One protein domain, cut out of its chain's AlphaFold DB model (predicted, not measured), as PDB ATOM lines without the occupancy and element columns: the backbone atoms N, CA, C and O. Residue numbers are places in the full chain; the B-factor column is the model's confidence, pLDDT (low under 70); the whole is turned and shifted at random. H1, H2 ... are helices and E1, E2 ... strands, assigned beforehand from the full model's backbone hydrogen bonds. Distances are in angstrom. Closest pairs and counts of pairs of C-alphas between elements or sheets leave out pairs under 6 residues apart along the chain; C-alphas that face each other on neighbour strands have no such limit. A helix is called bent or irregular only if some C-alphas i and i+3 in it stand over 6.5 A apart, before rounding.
ATOM      1  N   THR A   4      86.607 -60.712  25.997       93.75
ATOM      2  CA  THR A   4      87.985 -60.348  26.344       93.75
ATOM      3  C   THR A   4      88.885 -61.582  26.289       93.75
ATOM      4  O   THR A   4      88.393 -62.712  26.303       93.75
ATOM      5  N   THR A   5      90.198 -61.379  26.227       95.62
ATOM      6  CA  THR A   5      91.186 -62.461  26.227       95.62
ATOM      7  C   THR A   5      92.152 -62.271  27.386       95.62
ATOM      8  O   THR A   5      92.728 -61.193  27.526       95.62
ATOM      9  N   PHE A   6      92.361 -63.330  28.163       94.56
ATOM     10  CA  PHE A   6      93.381 -63.398  29.209       94.56
ATOM     11  C   PHE A   6      94.482 -64.370  28.810       94.56
ATOM     12  O   PHE A   6      94.220 -65.338  28.093       94.56
ATOM     13  N   ARG A   7      95.707 -64.149  29.282       93.31
ATOM     14  CA  ARG A   7      96.756 -65.179  29.241       93.31
ATOM     15  C   ARG A   7      96.848 -65.844  30.600       93.31
ATOM     16  O   ARG A   7      97.069 -65.167  31.593       93.31
ATOM     17  N   VAL A   8      96.680 -67.158  30.617       88.94
ATOM     18  CA  VAL A   8      96.645 -67.965  31.844       88.94
ATOM     19  C   VAL A   8      97.379 -69.270  31.635       88.94
ATOM     20  O   VAL A   8      97.574 -69.696  30.492       88.94
ATOM     21  N   ARG A   9      97.739 -69.931  32.730       84.06
ATOM     22  CA  ARG A   9      98.319 -71.269  32.685       84.06
ATOM     23  C   ARG A   9      97.321 -72.277  32.130       84.06
ATOM     24  O   ARG A   9      96.154 -72.340  32.531       84.06
ATOM     25  N   LYS A  10      97.781 -73.067  31.164       82.56
ATOM     26  CA  LYS A  10      96.933 -73.969  30.385       82.56
ATOM     27  C   LYS A  10      96.277 -75.041  31.236       82.56
ATOM     28  O   LYS A  10      95.063 -75.210  31.129       82.56
ATOM     29  N   LYS A  11      97.058 -75.706  32.090       78.69
ATOM     30  CA  LYS A  11      96.561 -76.770  32.969       78.69
ATOM     31  C   LYS A  11      95.468 -76.238  33.898       78.69
ATOM     32  O   LYS A  11      94.395 -76.834  33.978       78.69
ATOM     33  N   ARG A  12      95.683 -75.063  34.508       80.12
ATOM     34  CA  ARG A  12      94.693 -74.408  35.390       80.12
ATOM     35  C   ARG A  12      93.385 -74.121  34.677       80.12
ATOM     36  O   ARG A  12      92.311 -74.420  35.189       80.12
ATOM     37  N   TRP A  13      93.466 -73.574  33.469       86.44
ATOM     38  CA  TRP A  13      92.277 -73.274  32.683       86.44
ATOM     39  C   TRP A  13      91.485 -74.521  32.275       86.44
ATOM     40  O   TRP A  13      90.248 -74.517  32.288       86.44
ATOM     41  N   GLU A  14      92.190 -75.579  31.880       81.25
ATOM     42  CA  GLU A  14      91.585 -76.856  31.498       81.25
ATOM     43  C   GLU A  14      90.894 -77.514  32.692       81.25
ATOM     44  O   GLU A  14      89.730 -77.904  32.568       81.25
ATOM     45  N   LEU A  15      91.553 -77.529  33.855       76.75
ATOM     46  CA  LEU A  15      90.983 -78.039  35.099       76.75
ATOM     47  C   LEU A  15      89.741 -77.237  35.513       76.75
ATOM     48  O   LEU A  15      88.668 -77.814  35.670       76.75
ATOM     49  N   PHE A  16      89.833 -75.906  35.572       82.81
ATOM     50  CA  PHE A  16      88.696 -75.029  35.873       82.81
ATOM     51  C   PHE A  16      87.488 -75.287  34.959       82.81
ATOM     52  O   PHE A  16      86.343 -75.380  35.410       82.81
ATOM     53  N   THR A  17      87.735 -75.427  33.653       85.19
ATOM     54  CA  THR A  17      86.677 -75.685  32.668       85.19
ATOM     55  C   THR A  17      86.047 -77.066  32.876       85.19
ATOM     56  O   THR A  17      84.824 -77.204  32.766       85.19
ATOM     57  N   ALA A  18      86.856 -78.082  33.187       77.19
ATOM     58  CA  ALA A  18      86.376 -79.423  33.498       77.19
ATOM     59  C   ALA A  18      85.505 -79.432  34.765       77.19
ATOM     60  O   ALA A  18      84.427 -80.032  34.746       77.19
ATOM     61  N   GLU A  19      85.903 -78.709  35.814       77.19
ATOM     62  CA  GLU A  19      85.135 -78.606  37.060       77.19
ATOM     63  C   GLU A  19      83.826 -77.819  36.878       77.19
ATOM     64  O   GLU A  19      82.773 -78.251  37.347       77.19
ATOM     65  N   CYS A  20      83.826 -76.733  36.097       84.38
ATOM     66  CA  CYS A  20      82.584 -76.042  35.729       84.38
ATOM     67  C   CYS A  20      81.604 -76.990  35.020       84.38
ATOM     68  O   CYS A  20      80.426 -77.053  35.375       84.38
ATOM     69  N   LYS A  21      82.093 -77.769  34.044       82.00
ATOM     70  CA  LYS A  21      81.276 -78.759  33.326       82.00
ATOM     71  C   LYS A  21      80.749 -79.836  34.274       82.00
ATOM     72  O   LYS A  21      79.581 -80.204  34.193       82.00
ATOM     73  N   ALA A  22      81.595 -80.320  35.178       73.25
ATOM     74  CA  ALA A  22      81.243 -81.300  36.195       73.25
ATOM     75  C   ALA A  22      80.156 -80.804  37.164       73.25
ATOM     76  O   ALA A  22      79.298 -81.591  37.555       73.25
ATOM     77  N   ALA A  23      80.176 -79.516  37.512       77.38
ATOM     78  CA  ALA A  23      79.164 -78.854  38.332       77.38
ATOM     79  C   ALA A  23      77.903 -78.448  37.545       77.38
ATOM     80  O   ALA A  23      76.991 -77.860  38.119       77.38
ATOM     81  N   SER A  24      77.838 -78.726  36.237       83.12
ATOM     82  CA  SER A  24      76.787 -78.225  35.335       83.12
ATOM     83  C   SER A  24      76.662 -76.692  35.326       83.12
ATOM     84  O   SER A  24      75.579 -76.141  35.127       83.12
ATOM     85  N   LEU A  25      77.779 -75.989  35.519       86.75
ATOM     86  CA  LEU A  25      77.864 -74.533  35.493       86.75
ATOM     87  C   LEU A  25      78.368 -74.041  34.135       86.75
ATOM     88  O   LEU A  25      79.284 -74.606  33.530       86.75
ATOM     89  N   ARG A  26      77.800 -72.929  33.662       92.69
ATOM     90  CA  ARG A  26      78.333 -72.210  32.501       92.69
ATOM     91  C   ARG A  26      79.500 -71.351  32.971       92.69
ATOM     92  O   ARG A  26      79.310 -70.404  33.725       92.69
ATOM     93  N   ARG A  27      80.702 -71.707  32.520       93.12
ATOM     94  CA  ARG A  27      81.977 -71.103  32.931       93.12
ATOM     95  C   ARG A  27      81.967 -69.569  32.900       93.12
ATOM     96  O   ARG A  27      82.310 -68.943  33.892       93.12
ATOM     97  N   ASP A  28      81.572 -68.976  31.776       93.81
ATOM     98  CA  ASP A  28      81.613 -67.518  31.598       93.81
ATOM     99  C   ASP A  28      80.560 -66.816  32.473       93.81
ATOM    100  O   ASP A  28      80.867 -65.802  33.088       93.81
ATOM    101  N   ASP A  29      79.369 -67.410  32.628       93.12
ATOM    102  CA  ASP A  29      78.324 -66.889  33.523       93.12
ATOM    103  C   ASP A  29      78.773 -66.930  34.998       93.12
ATOM    104  O   ASP A  29      78.423 -66.055  35.790       93.12
ATOM    105  N   LEU A  30      79.555 -67.948  35.384       91.94
ATOM    106  CA  LEU A  30      80.160 -68.040  36.714       91.94
ATOM    107  C   LEU A  30      81.237 -66.965  36.912       91.94
ATOM    108  O   LEU A  30      81.229 -66.270  37.928       91.94
ATOM    109  N   LEU A  31      82.141 -66.814  35.941       93.56
ATOM    110  CA  LEU A  31      83.212 -65.820  35.992       93.56
ATOM    111  C   LEU A  31      82.663 -64.390  36.048       93.56
ATOM    112  O   LEU A  31      83.145 -63.603  36.854       93.56
ATOM    113  N   ASP A  32      81.631 -64.064  35.265       93.50
ATOM    114  CA  ASP A  32      81.001 -62.735  35.279       93.50
ATOM    115  C   ASP A  32      80.371 -62.390  36.638       93.50
ATOM    116  O   ASP A  32      80.344 -61.228  37.041       93.50
ATOM    117  N   ARG A  33      79.915 -63.403  37.388       90.50
ATOM    118  CA  ARG A  33      79.367 -63.222  38.740       90.50
ATOM    119  C   ARG A  33      80.444 -63.076  39.807       90.50
ATOM    120  O   ARG A  33      80.263 -62.279  40.720       90.50
ATOM    121  N   ILE A  34      81.523 -63.854  39.721       90.31
ATOM    122  CA  ILE A  34      82.524 -63.923  40.793       90.31
ATOM    123  C   ILE A  34      83.626 -62.873  40.629       90.31
ATOM    124  O   ILE A  34      84.023 -62.254  41.614       90.31
ATOM    125  N   LEU A  35      84.090 -62.607  39.404       91.50
ATOM    126  CA  LEU A  35      85.191 -61.664  39.174       91.50
ATOM    127  C   LEU A  35      84.976 -60.276  39.788       91.50
ATOM    128  O   LEU A  35      85.955 -59.729  40.295       91.50
ATOM    129  N   PRO A  36      83.766 -59.685  39.794       92.44
ATOM    130  CA  PRO A  36      83.547 -58.417  40.479       92.44
ATOM    131  C   PRO A  36      83.855 -58.470  41.979       92.44
ATOM    132  O   PRO A  36      84.414 -57.512  42.505       92.44
ATOM    133  N   GLU A  37      83.524 -59.570  42.661       89.94
ATOM    134  CA  GLU A  37      83.810 -59.736  44.091       89.94
ATOM    135  C   GLU A  37      85.306 -59.938  44.333       89.94
ATOM    136  O   GLU A  37      85.897 -59.231  45.148       89.94
ATOM    137  N   GLU A  38      85.954 -60.800  43.549       90.31
ATOM    138  CA  GLU A  38      87.406 -61.002  43.636       90.31
ATOM    139  C   GLU A  38      88.175 -59.707  43.342       90.31
ATOM    140  O   GLU A  38      89.167 -59.381  43.992       90.31
ATOM    141  N   THR A  39      87.686 -58.910  42.388       91.81
ATOM    142  CA  THR A  39      88.286 -57.613  42.059       91.81
ATOM    143  C   THR A  39      88.141 -56.625  43.217       91.81
ATOM    144  O   THR A  39      89.046 -55.829  43.455       91.81
ATOM    145  N   ARG A  40      87.051 -56.674  43.995       90.19
ATOM    146  CA  ARG A  40      86.923 -55.841  45.204       90.19
ATOM    147  C   ARG A  40      87.914 -56.246  46.287       90.19
ATOM    148  O   ARG A  40      88.462 -55.362  46.941       90.19
ATOM    149  N   LEU A  41      88.180 -57.542  46.439       89.62
ATOM    150  CA  LEU A  41      89.209 -58.037  47.357       89.62
ATOM    151  C   LEU A  41      90.603 -57.555  46.933       89.62
ATOM    152  O   LEU A  41      91.344 -57.032  47.763       89.62
ATOM    153  N   LEU A  42      90.920 -57.603  45.634       90.88
ATOM    154  CA  LEU A  42      92.126 -56.960  45.095       90.88
ATOM    155  C   LEU A  42      92.142 -55.450  45.397       90.88
ATOM    156  O   LEU A  42      93.174 -54.890  45.758       90.88
ATOM    157  N   GLY A  43      90.991 -54.784  45.294       89.56
ATOM    158  CA  GLY A  43      90.815 -53.370  45.626       89.56
ATOM    159  C   GLY A  43      91.150 -53.014  47.082       89.56
ATOM    160  O   GLY A  43      91.600 -51.895  47.341       89.56
ATOM    161  N   ALA A  44      90.997 -53.951  48.018       88.94
ATOM    162  CA  ALA A  44      91.328 -53.762  49.433       88.94
ATOM    163  C   ALA A  44      92.829 -53.937  49.745       88.94
ATOM    164  O   ALA A  44      93.302 -53.477  50.782       88.94
ATOM    165  N   MET A  45      93.585 -54.562  48.841       89.12
ATOM    166  CA  MET A  45      95.027 -54.778  48.968       89.12
ATOM    167  C   MET A  45      95.817 -53.461  48.902       89.12
ATOM    168  O   MET A  45      95.427 -52.518  48.205       89.12
ATOM    169  N   THR A  46      96.978 -53.394  49.551       89.69
ATOM    170  CA  THR A  46      97.958 -52.322  49.300       89.69
ATOM    171  C   THR A  46      98.439 -52.381  47.845       89.69
ATOM    172  O   THR A  46      98.664 -53.459  47.304       89.69
ATOM    173  N   ALA A  47      98.568 -51.232  47.180       91.94
ATOM    174  CA  ALA A  47      99.067 -51.190  45.806       91.94
ATOM    175  C   ALA A  47     100.566 -51.527  45.741       91.94
ATOM    176  O   ALA A  47     101.317 -51.216  46.668       91.94
ATOM    177  N   CYS A  48     101.003 -52.112  44.624       92.31
ATOM    178  CA  CYS A  48     102.424 -52.273  44.340       92.31
ATOM    179  C   CYS A  48     103.098 -50.906  44.171       92.31
ATOM    180  O   CYS A  48     102.527 -49.996  43.565       92.31
ATOM    181  N   ASP A  49     104.343 -50.780  44.630       92.38
ATOM    182  CA  ASP A  49     105.189 -49.667  44.194       92.38
ATOM    183  C   ASP A  49     105.679 -49.889  42.748       92.38
ATOM    184  O   ASP A  49     105.415 -50.920  42.122       92.38
ATOM    185  N   ALA A  50     106.382 -48.906  42.178       91.50
ATOM    186  CA  ALA A  50     106.840 -48.979  40.790       91.50
ATOM    187  C   ALA A  50     107.753 -50.193  40.524       91.50
ATOM    188  O   ALA A  50     107.655 -50.820  39.464       91.50
ATOM    189  N   ALA A  51     108.612 -50.548  41.486       89.88
ATOM    190  CA  ALA A  51     109.475 -51.721  41.391       89.88
ATOM    191  C   ALA A  51     108.650 -53.016  41.473       89.88
ATOM    192  O   ALA A  51     108.847 -53.926  40.667       89.88
ATOM    193  N   GLY A  52     107.674 -53.058  42.380       89.12
ATOM    194  CA  GLY A  52     106.684 -54.116  42.547       89.12
ATOM    195  C   GLY A  52     105.894 -54.406  41.283       89.12
ATOM    196  O   GLY A  52     105.862 -55.543  40.815       89.12
ATOM    197  N   ALA A  53     105.311 -53.373  40.679       90.38
ATOM    198  CA  ALA A  53     104.531 -53.504  39.453       90.38
ATOM    199  C   ALA A  53     105.381 -54.062  38.297       90.38
ATOM    200  O   ALA A  53     104.937 -54.941  37.551       90.38
ATOM    201  N   HIS A  54     106.630 -53.597  38.169       89.44
ATOM    202  CA  HIS A  54     107.571 -54.129  37.184       89.44
ATOM    203  C   HIS A  54     107.923 -55.597  37.466       89.44
ATOM    204  O   HIS A  54     107.946 -56.419  36.547       89.44
ATOM    205  N   TRP A  55     108.164 -55.941  38.731       88.00
ATOM    206  CA  TRP A  55     108.492 -57.300  39.150       88.00
ATOM    207  C   TRP A  55     107.360 -58.284  38.875       88.00
ATOM    208  O   TRP A  55     107.601 -59.296  38.218       88.00
ATOM    209  N   VAL A  56     106.132 -57.977  39.304       88.19
ATOM    210  CA  VAL A  56     104.963 -58.842  39.079       88.19
ATOM    211  C   VAL A  56     104.770 -59.068  37.589       88.19
ATOM    212  O   VAL A  56     104.623 -60.207  37.160       88.19
ATOM    213  N   LYS A  57     104.853 -58.011  36.773       87.81
ATOM    214  CA  LYS A  57     104.726 -58.113  35.313       87.81
ATOM    215  C   LYS A  57     105.736 -59.077  34.684       87.81
ATOM    216  O   LYS A  57     105.376 -59.761  33.727       87.81
ATOM    217  N   ALA A  58     106.961 -59.125  35.200       84.56
ATOM    218  CA  ALA A  58     108.019 -59.987  34.682       84.56
ATOM    219  C   ALA A  58     107.979 -61.420  35.245       84.56
ATOM    220  O   ALA A  58     108.338 -62.348  34.529       84.56
ATOM    221  N   ASN A  59     107.525 -61.610  36.492       80.44
ATOM    222  CA  ASN A  59     107.780 -62.846  37.246       80.44
ATOM    223  C   ASN A  59     106.531 -63.619  37.691       80.44
ATOM    224  O   ASN A  59     106.665 -64.683  38.288       80.44
ATOM    225  N   TRP A  60     105.312 -63.146  37.412       81.62
ATOM    226  CA  TRP A  60     104.087 -63.835  37.859       81.62
ATOM    227  C   TRP A  60     103.947 -65.276  37.319       81.62
ATOM    228  O   TRP A  60     103.279 -66.118  37.926       81.62
ATOM    229  N   VAL A  61     104.599 -65.576  36.190       75.50
ATOM    230  CA  VAL A  61     104.621 -66.911  35.568       75.50
ATOM    231  C   VAL A  61     105.663 -67.823  36.221       75.50
ATOM    232  O   VAL A  61     105.392 -69.003  36.417       75.50
ATOM    233  N   THR A  62     106.829 -67.280  36.576       62.94
ATOM    234  CA  THR A  62     107.998 -68.032  37.063       62.94
ATOM    235  C   THR A  62     107.962 -68.314  38.563       62.94
ATOM    236  O   THR A  62     108.651 -69.207  39.033       62.94
ATOM    237  N   THR A  63     107.138 -67.593  39.324       57.19
ATOM    238  CA  THR A  63     107.024 -67.745  40.788       57.19
ATOM    239  C   THR A  63     106.294 -69.018  41.239       57.19
ATOM    240  O   THR A  63     106.146 -69.240  42.437       57.19
ATOM    241  N   TRP A  64     105.784 -69.839  40.317       55.00
ATOM    242  CA  TRP A  64     104.970 -71.015  40.636       55.00
ATOM    243  C   TRP A  64     105.547 -72.237  39.917       55.00
ATOM    244  O   TRP A  64     106.179 -72.072  38.879       55.00
ATOM    245  N   ALA A  65     105.338 -73.423  40.502       52.19
ATOM    246  CA  ALA A  65     105.928 -74.713  40.128       52.19
ATOM    247  C   ALA A  65     106.278 -74.859  38.630       52.19
ATOM    248  O   ALA A  65     105.459 -74.591  37.748       52.19
ATOM    249  N   ALA A  66     107.520 -75.277  38.361       52.88
ATOM    250  CA  ALA A  66     108.139 -75.289  37.031       52.88
ATOM    251  C   ALA A  66     107.377 -76.120  35.980       52.88
ATOM    252  O   ALA A  66     107.550 -75.919  34.778       52.88
ATOM    253  N   ASP A  67     106.516 -77.036  36.414       58.78
ATOM    254  CA  ASP A  67     105.714 -77.914  35.571       58.78
ATOM    255  C   ASP A  67     104.392 -77.276  35.083       58.78
ATOM    256  O   ASP A  67     103.704 -77.863  34.241       58.78
ATOM    257  N   ASP A  68     104.041 -76.073  35.551       66.56
ATOM    258  CA  ASP A  68     102.819 -75.325  35.206       66.56
ATOM    259  C   ASP A  68     103.136 -73.921  34.639       66.56
ATOM    260  O   ASP A  68     102.600 -72.897  35.068       66.56
ATOM    261  N   ALA A  69     104.049 -73.861  33.664       69.88
ATOM    262  CA  ALA A  69     104.494 -72.608  33.038       69.88
ATOM    263  C   ALA A  69     103.870 -72.318  31.652       69.88
ATOM    264  O   ALA A  69     103.971 -71.194  31.155       69.88
ATOM    265  N   GLU A  70     103.223 -73.297  31.002       80.38
ATOM    266  CA  GLU A  70     102.653 -73.121  29.654       80.38
ATOM    267  C   GLU A  70     101.447 -72.166  29.690       80.38
ATOM    268  O   GLU A  70     100.390 -72.494  30.237       80.38
ATOM    269  N   LEU A  71     101.580 -70.989  29.068       85.88
ATOM    270  CA  LEU A  71     100.498 -70.013  28.953       85.88
ATOM    271  C   LEU A  71      99.683 -70.205  27.672       85.88
ATOM    272  O   LEU A  71     100.232 -70.390  26.586       85.88
ATOM    273  N   ARG A  72      98.363 -70.035  27.777       88.19
ATOM    274  CA  ARG A  72      97.444 -69.978  26.632       88.19
ATOM    275  C   ARG A  72      96.564 -68.726  26.674       88.19
ATOM    276  O   ARG A  72      96.100 -68.345  27.750       88.19
ATOM    277  N   PRO A  73      96.279 -68.101  25.518       94.62
ATOM    278  CA  PRO A  73      95.237 -67.091  25.429       94.62
ATOM    279  C   PRO A  73      93.863 -67.762  25.558       94.62
ATOM    280  O   PRO A  73      93.549 -68.712  24.835       94.62
ATOM    281  N   VAL A  74      93.033 -67.272  26.473       92.81
ATOM    282  CA  VAL A  74      91.688 -67.795  26.724       92.81
ATOM    283  C   VAL A  74      90.650 -66.699  26.547       92.81
ATOM    284  O   VAL A  74      90.761 -65.641  27.169       92.81
ATOM    285  N   PRO A  75      89.640 -66.916  25.692       94.88
ATOM    286  CA  PRO A  75      88.548 -65.976  25.567       94.88
ATOM    287  C   PRO A  75      87.522 -66.170  26.685       94.88
ATOM    288  O   PRO A  75      87.097 -67.299  26.944       94.88
ATOM    289  N   VAL A  76      87.076 -65.062  27.270       94.75
ATOM    290  CA  VAL A  76      86.036 -65.017  28.303       94.75
ATOM    291  C   VAL A  76      85.029 -63.931  27.946       94.75
ATOM    292  O   VAL A  76      85.410 -62.816  27.583       94.75
ATOM    293  N   MET A  77      83.741 -64.256  28.024       95.19
ATOM    294  CA  MET A  77      82.672 -63.267  27.925       95.19
ATOM    295  C   MET A  77      82.367 -62.684  29.302       95.19
ATOM    296  O   MET A  77      82.029 -63.427  30.214       95.19
ATOM    297  N   LEU A  78      82.475 -61.363  29.435       94.19
ATOM    298  CA  LEU A  78      82.185 -60.634  30.671       94.19
ATOM    299  C   LEU A  78      81.246 -59.466  30.372       94.19
ATOM    300  O   LEU A  78      81.115 -59.033  29.227       94.19
ATOM    301  N   SER A  79      80.554 -58.967  31.384       95.12
ATOM    302  CA  SER A  79      79.806 -57.716  31.325       95.12
ATOM    303  C   SER A  79      80.758 -56.517  31.254       95.12
ATOM    304  O   SER A  79      81.863 -56.555  31.797       95.12
ATOM    305  N   ASP A  80      80.327 -55.430  30.605       95.19
ATOM    306  CA  ASP A  80      81.137 -54.205  30.497       95.19
ATOM    307  C   ASP A  80      81.511 -53.671  31.887       95.19
ATOM    308  O   ASP A  80      82.667 -53.367  32.157       95.19
ATOM    309  N   LYS A  81      80.558 -53.708  32.827       93.12
ATOM    310  CA  LYS A  81      80.775 -53.315  34.225       93.12
ATOM    311  C   LYS A  81      81.873 -54.134  34.914       93.12
ATOM    312  O   LYS A  81      82.663 -53.567  35.667       93.12
ATOM    313  N   ALA A  82      81.906 -55.453  34.705       93.56
ATOM    314  CA  ALA A  82      82.940 -56.306  35.284       93.56
ATOM    315  C   ALA A  82      84.313 -56.014  34.661       93.56
ATOM    316  O   ALA A  82      85.306 -55.942  35.382       93.56
ATOM    317  N   LEU A  83      84.362 -55.795  33.342       94.62
ATOM    318  CA  LEU A  83      85.596 -55.432  32.646       94.62
ATOM    319  C   LEU A  83      86.145 -54.083  33.095       94.62
ATOM    320  O   LEU A  83      87.345 -53.984  33.340       94.62
ATOM    321  N   ASP A  84      85.296 -53.069  33.220       95.75
ATOM    322  CA  ASP A  84      85.710 -51.740  33.664       95.75
ATOM    323  C   ASP A  84      86.271 -51.801  35.086       95.75
ATOM    324  O   ASP A  84      87.388 -51.349  35.330       95.75
ATOM    325  N   LEU A  85      85.557 -52.462  36.005       95.75
ATOM    326  CA  LEU A  85      86.009 -52.644  37.386       95.75
ATOM    327  C   LEU A  85      87.360 -53.373  37.460       95.75
ATOM    328  O   LEU A  85      88.243 -52.951  38.209       95.75
ATOM    329  N   LEU A  86      87.526 -54.439  36.673       95.56
ATOM    330  CA  LEU A  86      88.768 -55.200  36.572       95.56
ATOM    331  C   LEU A  86      89.915 -54.333  36.051       95.56
ATOM    332  O   LEU A  86      90.985 -54.291  36.651       95.56
ATOM    333  N   ASN A  87      89.699 -53.635  34.935       95.62
ATOM    334  CA  ASN A  87      90.727 -52.831  34.283       95.62
ATOM    335  C   ASN A  87      91.202 -51.693  35.186       95.62
ATOM    336  O   ASN A  87      92.410 -51.511  35.338       95.62
ATOM    337  N   THR A  88      90.265 -50.964  35.794       96.88
ATOM    338  CA  THR A  88      90.574 -49.850  36.691       96.88
ATOM    339  C   THR A  88      91.285 -50.344  37.943       96.88
ATOM    340  O   THR A  88      92.383 -49.882  38.231       96.88
ATOM    341  N   THR A  89      90.748 -51.356  38.632       96.31
ATOM    342  CA  THR A  89      91.366 -51.858  39.870       96.31
ATOM    343  C   THR A  89      92.761 -52.433  39.626       96.31
ATOM    344  O   THR A  89      93.686 -52.160  40.389       96.31
ATOM    345  N   CYS A  90      92.956 -53.207  38.553       95.81
ATOM    346  CA  CYS A  90      94.276 -53.733  38.207       95.81
ATOM    347  C   CYS A  90      95.288 -52.611  37.922       95.81
ATOM    348  O   CYS A  90      96.434 -52.701  38.364       95.81
ATOM    349  N   ALA A  91      94.870 -51.553  37.218       95.88
ATOM    350  CA  ALA A  91      95.719 -50.393  36.969       95.88
ATOM    351  C   ALA A  91      96.074 -49.664  38.275       95.88
ATOM    352  O   ALA A  91      97.254 -49.431  38.531       95.88
ATOM    353  N   ASP A  92      95.081 -49.398  39.127       96.00
ATOM    354  CA  ASP A  92      95.250 -48.702  40.409       96.00
ATOM    355  C   ASP A  92      96.182 -49.456  41.369       96.00
ATOM    356  O   ASP A  92      96.928 -48.844  42.134       96.00
ATOM    357  N   LYS A  93      96.163 -50.794  41.333       94.31
ATOM    358  CA  LYS A  93      97.025 -51.638  42.175       94.31
ATOM    359  C   LYS A  93      98.390 -51.945  41.568       94.31
ATOM    360  O   LYS A  93      99.217 -52.546  42.250       94.31
ATOM    361  N   GLY A  94      98.643 -51.560  40.316       93.06
ATOM    362  CA  GLY A  94      99.881 -51.907  39.615       93.06
ATOM    363  C   GLY A  94     100.010 -53.409  39.329       93.06
ATOM    364  O   GLY A  94     101.121 -53.932  39.265       93.06
ATOM    365  N   VAL A  95      98.884 -54.112  39.169       93.94
ATOM    366  CA  VAL A  95      98.833 -55.565  38.960       93.94
ATOM    367  C   VAL A  95      98.382 -55.874  37.527       93.94
ATOM    368  O   VAL A  95      97.335 -55.396  37.092       93.94
ATOM    369  N   PRO A  96      99.113 -56.702  36.757       93.44
ATOM    370  CA  PRO A  96      98.657 -57.144  35.444       93.44
ATOM    371  C   PRO A  96      97.352 -57.948  35.529       93.44
ATOM    372  O   PRO A  96      97.251 -58.890  36.312       93.44
ATOM    373  N   ARG A  97      96.387 -57.648  34.648       94.31
ATOM    374  CA  ARG A  97      95.100 -58.372  34.579       94.31
ATOM    375  C   ARG A  97      95.269 -59.881  34.409       94.31
ATOM    376  O   ARG A  97      94.559 -60.640  35.050       94.31
ATOM    377  N   ASP A  98      96.216 -60.291  33.564       93.38
ATOM    378  CA  ASP A  98      96.549 -61.701  33.325       93.38
ATOM    379  C   ASP A  98      96.996 -62.391  34.629       93.38
ATOM    380  O   ASP A  98      96.493 -63.458  34.963       93.38
ATOM    381  N   ALA A  99      97.875 -61.742  35.404       90.44
ATOM    382  CA  ALA A  99      98.396 -62.275  36.662       90.44
ATOM    383  C   ALA A  99      97.309 -62.386  37.738       90.44
ATOM    384  O   ALA A  99      97.219 -63.395  38.436       90.44
ATOM    385  N   PHE A 100      96.459 -61.360  37.849       93.06
ATOM    386  CA  PHE A 100      95.321 -61.397  38.760       93.06
ATOM    387  C   PHE A 100      94.328 -62.493  38.366       93.06
ATOM    388  O   PHE A 100      93.955 -63.306  39.206       93.06
ATOM    389  N   PHE A 101      93.942 -62.564  37.090       93.31
ATOM    390  CA  PHE A 101      92.997 -63.567  36.615       93.31
ATOM    391  C   PHE A 101      93.539 -64.998  36.771       93.31
ATOM    392  O   PHE A 101      92.788 -65.885  37.159       93.31
ATOM    393  N   ASP A 102      94.837 -65.230  36.551       88.31
ATOM    394  CA  ASP A 102      95.470 -66.531  36.821       88.31
ATOM    395  C   ASP A 102      95.407 -66.907  38.313       88.31
ATOM    396  O   ASP A 102      95.084 -68.048  38.644       88.31
ATOM    397  N   CYS A 103      95.611 -65.941  39.221       85.81
ATOM    398  CA  CYS A 103      95.428 -66.155  40.662       85.81
ATOM    399  C   CYS A 103      93.970 -66.467  41.023       85.81
ATOM    400  O   CYS A 103      93.718 -67.384  41.807       85.81
ATOM    401  N   VAL A 104      93.009 -65.750  40.431       88.81
ATOM    402  CA  VAL A 104      91.576 -66.033  40.598       88.81
ATOM    403  C   VAL A 104      91.252 -67.447  40.115       88.81
ATOM    404  O   VAL A 104      90.526 -68.171  40.786       88.81
ATOM    405  N   LEU A 105      91.804 -67.885  38.980       85.94
ATOM    406  CA  LEU A 105      91.581 -69.244  38.482       85.94
ATOM    407  C   LEU A 105      92.092 -70.303  39.452       85.94
ATOM    408  O   LEU A 105      91.393 -71.294  39.660       85.94
ATOM    409  N   THR A 106      93.257 -70.106  40.069       77.50
ATOM    410  CA  THR A 106      93.738 -71.006  41.126       77.50
ATOM    411  C   THR A 106      92.734 -71.085  42.267       77.50
ATOM    412  O   THR A 106      92.290 -72.178  42.617       77.50
ATOM    413  N   TYR A 107      92.320 -69.927  42.782       78.06
ATOM    414  CA  TYR A 107      91.367 -69.829  43.882       78.06
ATOM    415  C   TYR A 107      90.039 -70.538  43.561       78.06
ATOM    416  O   TYR A 107      89.560 -71.390  44.312       78.06
ATOM    417  N   LEU A 108      89.452 -70.237  42.401       78.75
ATOM    418  CA  LEU A 108      88.156 -70.780  42.000       78.75
ATOM    419  C   LEU A 108      88.204 -72.264  41.678       78.75
ATOM    420  O   LEU A 108      87.239 -72.970  41.958       78.75
ATOM    421  N   THR A 109      89.297 -72.747  41.093       74.81
ATOM    422  CA  THR A 109      89.439 -74.167  40.759       74.81
ATOM    423  C   THR A 109      89.418 -75.021  42.022       74.81
ATOM    424  O   THR A 109      88.701 -76.019  42.062       74.81
ATOM    425  N   GLN A 110      90.106 -74.583  43.079       69.50
ATOM    426  CA  GLN A 110      90.084 -75.241  44.385       69.50
ATOM    427  C   GLN A 110      88.666 -75.278  44.980       69.50
ATOM    428  O   GLN A 110      88.170 -76.344  45.344       69.50
ATOM    429  N   ARG A 111      87.960 -74.140  44.995       70.88
ATOM    430  CA  ARG A 111      86.602 -74.039  45.569       70.88
ATOM    431  C   ARG A 111      85.541 -74.795  44.770       70.88
ATOM    432  O   ARG A 111      84.654 -75.423  45.347       70.88
ATOM    433  N   LEU A 112      85.613 -74.754  43.439       71.94
ATOM    434  CA  LEU A 112      84.706 -75.514  42.579       71.94
ATOM    435  C   LEU A 112      84.910 -77.010  42.740       71.94
ATOM    436  O   LEU A 112      83.930 -77.746  42.759       71.94
ATOM    437  N   TYR A 113      86.156 -77.456  42.877       66.06
ATOM    438  CA  TYR A 113      86.455 -78.863  43.080       66.06
ATOM    439  C   TYR A 113      85.823 -79.397  44.378       66.06
ATOM    440  O   TYR A 113      85.132 -80.418  44.344       66.06
ATOM    441  N   GLU A 114      85.952 -78.667  45.494       64.44
ATOM    442  CA  GLU A 114      85.261 -78.988  46.755       64.44
ATOM    443  C   GLU A 114      83.740 -79.118  46.556       64.44
ATOM    444  O   GLU A 114      83.116 -80.078  47.015       64.44
ATOM    445  N   ALA A 115      83.128 -78.193  45.811       63.84
ATOM    446  CA  ALA A 115      81.695 -78.230  45.527       63.84
ATOM    447  C   ALA A 115      81.298 -79.406  44.609       63.84
ATOM    448  O   ALA A 115      80.301 -80.087  44.860       63.84
ATOM    449  N   VAL A 116      82.079 -79.687  43.561       62.00
ATOM    450  CA  VAL A 116      81.859 -80.805  42.627       62.00
ATOM    451  C   VAL A 116      81.943 -82.144  43.349       62.00
ATOM    452  O   VAL A 116      81.135 -83.039  43.082       62.00
ATOM    453  N   ILE A 117      82.891 -82.286  44.279       57.84
ATOM    454  CA  ILE A 117      83.009 -83.446  45.165       57.84
ATOM    455  C   ILE A 117      81.678 -83.700  45.872       57.84
ATOM    456  O   ILE A 117      81.174 -84.825  45.793       57.84
ATOM    457  N   VAL A 118      81.114 -82.677  46.518       57.28
ATOM    458  CA  VAL A 118      79.859 -82.776  47.275       57.28
ATOM    459  C   VAL A 118      78.683 -83.119  46.353       57.28
ATOM    460  O   VAL A 118      77.911 -84.028  46.650       57.28
ATOM    461  N   ILE A 119      78.575 -82.455  45.197       57.12
ATOM    462  CA  ILE A 119      77.465 -82.640  44.242       57.12
ATOM    463  C   ILE A 119      77.470 -84.040  43.616       57.12
ATOM    464  O   ILE A 119      76.421 -84.671  43.508       57.12
ATOM    465  N   LYS A 120      78.636 -84.545  43.192       56.75
ATOM    466  CA  LYS A 120      78.738 -85.845  42.505       56.75
ATOM    467  C   LYS A 120      78.585 -87.041  43.442       56.75
ATOM    468  O   LYS A 120      78.288 -88.136  42.971       56.75
ATOM    469  N   ARG A 121      78.814 -86.867  44.746       51.72
ATOM    470  CA  ARG A 121      78.729 -87.949  45.739       51.72
ATOM    471  C   ARG A 121      77.958 -87.492  46.996       51.72
ATOM    472  O   ARG A 121      78.519 -87.480  48.086       51.72
ATOM    473  N   THR A 169      97.018 -74.530  47.460       52.12
ATOM    474  CA  THR A 169      97.500 -73.763  48.620       52.12
ATOM    475  C   THR A 169      96.345 -73.510  49.597       52.12
ATOM    476  O   THR A 169      95.233 -73.191  49.174       52.12
ATOM    477  N   ALA A 170      96.589 -73.596  50.909       48.69
ATOM    478  CA  ALA A 170      95.622 -73.141  51.907       48.69
ATOM    479  C   ALA A 170      95.236 -71.672  51.645       48.69
ATOM    480  O   ALA A 170      96.096 -70.809  51.455       48.69
ATOM    481  N   LEU A 171      93.932 -71.400  51.600       54.28
ATOM    482  CA  LEU A 171      93.397 -70.084  51.263       54.28
ATOM    483  C   LEU A 171      93.545 -69.142  52.466       54.28
ATOM    484  O   LEU A 171      92.842 -69.301  53.462       54.28
ATOM    485  N   SER A 172      94.457 -68.169  52.383       62.75
ATOM    486  CA  SER A 172      94.596 -67.103  53.381       62.75
ATOM    487  C   SER A 172      93.656 -65.932  53.071       62.75
ATOM    488  O   SER A 172      93.359 -65.642  51.911       62.75
ATOM    489  N   GLU A 173      93.217 -65.199  54.100       63.97
ATOM    490  CA  GLU A 173      92.500 -63.922  53.912       63.97
ATOM    491  C   GLU A 173      93.351 -62.895  53.144       63.97
ATOM    492  O   GLU A 173      92.831 -62.018  52.456       63.97
ATOM    493  N   SER A 174      94.676 -63.038  53.214       73.88
ATOM    494  CA  SER A 174      95.671 -62.228  52.521       73.88
ATOM    495  C   SER A 174      96.077 -62.776  51.149       73.88
ATOM    496  O   SER A 174      97.034 -62.262  50.579       73.88
ATOM    497  N   PHE A 175      95.369 -63.760  50.576       77.75
ATOM    498  CA  PHE A 175      95.806 -64.497  49.378       77.75
ATOM    499  C   PHE A 175      96.307 -63.600  48.234       77.75
ATOM    500  O   PHE A 175      97.390 -63.824  47.691       77.75
ATOM    501  N   TYR A 176      95.564 -62.543  47.886       82.31
ATOM    502  CA  TYR A 176      95.992 -61.611  46.837       82.31
ATOM    503  C   TYR A 176      97.194 -60.762  47.253       82.31
ATOM    504  O   TYR A 176      98.110 -60.592  46.452       82.31
ATOM    505  N   SER A 177      97.249 -60.287  48.500       83.62
ATOM    506  CA  SER A 177      98.418 -59.580  49.041       83.62
ATOM    507  C   SER A 177      99.668 -60.458  48.970       83.62
ATOM    508  O   SER A 177     100.712 -60.039  48.469       83.62
ATOM    509  N   ASP A 178      99.541 -61.714  49.384       80.06
ATOM    510  CA  ASP A 178     100.640 -62.669  49.438       80.06
ATOM    511  C   ASP A 178     101.144 -63.026  48.037       80.06
ATOM    512  O   ASP A 178     102.330 -63.287  47.865       80.06
ATOM    513  N   ARG A 179     100.288 -62.994  47.010       80.00
ATOM    514  CA  ARG A 179     100.652 -63.410  45.644       80.00
ATOM    515  C   ARG A 179     100.933 -62.262  44.676       80.00
ATOM    516  O   ARG A 179     101.633 -62.474  43.689       80.00
ATOM    517  N   LEU A 180     100.382 -61.073  44.917       85.88
ATOM    518  CA  LEU A 180     100.361 -59.977  43.943       85.88
ATOM    519  C   LEU A 180     100.865 -58.643  44.502       85.88
ATOM    520  O   LEU A 180     101.253 -57.798  43.702       85.88
ATOM    521  N   CYS A 181     100.908 -58.438  45.826       87.62
ATOM    522  CA  CYS A 181     101.419 -57.195  46.413       87.62
ATOM    523  C   CYS A 181     102.938 -57.245  46.580       87.62
ATOM    524  O   CYS A 181     103.459 -57.850  47.521       87.62
ATOM    525  N   TYR A 182     103.652 -56.545  45.705       86.31
ATOM    526  CA  TYR A 182     105.102 -56.428  45.762       86.31
ATOM    527  C   TYR A 182     105.551 -55.000  46.045       86.31
ATOM    528  O   TYR A 182     105.058 -54.040  45.456       86.31
ATOM    529  N   THR A 183     106.530 -54.886  46.935       88.56
ATOM    530  CA  THR A 183     107.283 -53.659  47.201       88.56
ATOM    531  C   THR A 183     108.762 -53.913  46.950       88.56
ATOM    532  O   THR A 183     109.204 -55.064  46.960       88.56
ATOM    533  N   GLU A 184     109.550 -52.858  46.772       88.81
ATOM    534  CA  GLU A 184     110.999 -52.964  46.593       88.81
ATOM    535  C   GLU A 184     111.661 -53.761  47.732       88.81
ATOM    536  O   GLU A 184     112.494 -54.634  47.486       88.81
ATOM    537  N   ALA A 185     111.233 -53.521  48.977       86.62
ATOM    538  CA  ALA A 185     111.712 -54.255  50.147       86.62
ATOM    539  C   ALA A 185     111.378 -55.751  50.068       86.62
ATOM    540  O   ALA A 185     112.234 -56.594  50.329       86.62
ATOM    541  N   ARG A 186     110.152 -56.098  49.654       85.12
ATOM    542  CA  ARG A 186     109.749 -57.498  49.485       85.12
ATOM    543  C   ARG A 186     110.538 -58.185  48.371       85.12
ATOM    544  O   ARG A 186     110.991 -59.307  48.564       85.12
ATOM    545  N   ILE A 187     110.726 -57.516  47.231       84.88
ATOM    546  CA  ILE A 187     111.522 -58.048  46.114       84.88
ATOM    547  C   ILE A 187     112.945 -58.350  46.579       84.88
ATOM    548  O   ILE A 187     113.489 -59.395  46.235       84.88
ATOM    549  N   ARG A 188     113.548 -57.444  47.357       85.75
ATOM    550  CA  ARG A 188     114.890 -57.637  47.908       85.75
ATOM    551  C   ARG A 188     114.960 -58.893  48.774       85.75
ATOM    552  O   ARG A 188     115.801 -59.741  48.507       85.75
ATOM    553  N   ASN A 189     114.025 -59.052  49.708       83.94
ATOM    554  CA  ASN A 189     113.966 -60.232  50.573       83.94
ATOM    555  C   ASN A 189     113.772 -61.532  49.773       83.94
ATOM    556  O   ASN A 189     114.402 -62.538  50.079       83.94
ATOM    557  N   GLU A 190     112.918 -61.528  48.742       79.06
ATOM    558  CA  GLU A 190     112.723 -62.711  47.890       79.06
ATOM    559  C   GLU A 190     113.980 -63.051  47.080       79.06
ATOM    560  O   GLU A 190     114.311 -64.226  46.940       79.06
ATOM    561  N   ARG A 191     114.717 -62.048  46.585       79.44
ATOM    562  CA  ARG A 191     116.002 -62.275  45.903       79.44
ATOM    563  C   ARG A 191     117.052 -62.836  46.851       79.44
ATOM    564  O   ARG A 191     117.650 -63.850  46.525       79.44
ATOM    565  N   GLU A 192     117.216 -62.229  48.024       80.44
ATOM    566  CA  GLU A 192     118.156 -62.693  49.050       80.44
ATOM    567  C   GLU A 192     117.847 -64.137  49.480       80.44
ATOM    568  O   GLU A 192     118.757 -64.953  49.622       80.44
ATOM    569  N   LEU A 193     116.563 -64.492  49.616       75.94
ATOM    570  CA  LEU A 193     116.144 -65.860  49.917       75.94
ATOM    571  C   LEU A 193     116.512 -66.832  48.789       75.94
ATOM    572  O   LEU A 193     117.091 -67.883  49.052       75.94
ATOM    573  N   LEU A 194     116.199 -66.496  47.537       68.38
ATOM    574  CA  LEU A 194     116.504 -67.351  46.386       68.38
ATOM    575  C   LEU A 194     118.016 -67.510  46.159       68.38
ATOM    576  O   LEU A 194     118.463 -68.598  45.804       68.38
ATOM    577  N   GLU A 195     118.797 -66.454  46.402       72.56
ATOM    578  CA  GLU A 195     120.264 -66.488  46.398       72.56
ATOM    579  C   GLU A 195     120.795 -67.393  47.520       72.56
ATOM    580  O   GLU A 195     121.699 -68.190  47.287       72.56
ATOM    581  N   SER A 196     120.198 -67.349  48.718       71.44
ATOM    582  CA  SER A 196     120.591 -68.220  49.840       71.44
ATOM    583  C   SER A 196     120.261 -69.704  49.630       71.44
ATOM    584  O   SER A 196     120.886 -70.566  50.247       71.44
ATOM    585  N   LEU A 197     119.288 -70.002  48.764       63.25
ATOM    586  CA  LEU A 197     118.866 -71.358  48.407       63.25
ATOM    587  C   LEU A 197     119.596 -71.908  47.169       63.25
ATOM    588  O   LEU A 197     119.250 -72.992  46.711       63.25
ATOM    589  N   ASP A 198     120.572 -71.172  46.618       62.47
ATOM    590  CA  ASP A 198     121.283 -71.507  45.369       62.47
ATOM    591  C   ASP A 198     120.327 -71.714  44.167       62.47
ATOM    592  O   ASP A 198     120.640 -72.369  43.174       62.47
TER     593      ASP A 198
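AT A GLANCE: This is residues 4 to 121 and 169 to 198 of the 212 residues of an uncharacterized protein of Ideonella sp. MAG2 (UniProt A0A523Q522). The long helix H5 runs through the body: E1, paired with E2, packs on its residues 97 to 106, H1 on 105 to 116 and short H6 on 99 to 103. H2 and H4 lie side by side, and H3 with H7 makes one end, where residues 188 to 198 stick out. The printed part has 148 residues with seven named helices and two strands, mostly helix, in the order E1 H1 H2 H3 E2 H4 H5 H6 H7, the sheet E1 - E2 antiparallel. It is compact, radius of gyration of the C-alphas 15.9 A, spanning 46 by 35 by 28 A.

IN THESE COORDINATES: Find C-alpha 4 at (87.985, -60.348, 26.344), where E1, residues 4 to 9, begins; H1, residues 10 to 22, follows. H2, residues 27 to 44, 25.7 A long, is only just irregular: C-alphas 33 and 36 are 6.6 A apart. Read on through H3, residues 50 to 59, E2, residues 71 to 77, H4, residues 80 to 93, and H5, residues 97 to 120, 32.9 A long. Past the cut come H6, residues 175 to 180, and H7, residues 184 to 196, ending at C-alpha 196, (120.591, -68.220, 49.840).

HOW THE PARTS SIT: Between E1 and E2, look for N 6 and O 74, within hydrogen-bond range at 3.0 A. H5 touches H1, closest at the C-alphas of Thr 109 and Phe 16, 5.0 A. H2 touches H4, closest at the C-alphas of Pro 36 and Ala 82, 5.6 A. H7 touches H3 with residues 184 to 187 alone, the C-alphas of Glu 184 and Ala 51 closest at 5.6 A. Every O i to N i+4 pair is within hydrogen-bond range in H1, H3, H4, H5, H6 and H7; in H2, 12 of 14.

THE WHOLE: The farthest C-alphas, Ala 50 and Arg 121, are 48.3 A apart. Residues 122 to 168 are not printed; C-alphas 121 and 169 are 23.7 A apart. The link H3 to E2 is long. Among 26 residues with pLDDT under 70 are 113 to 121.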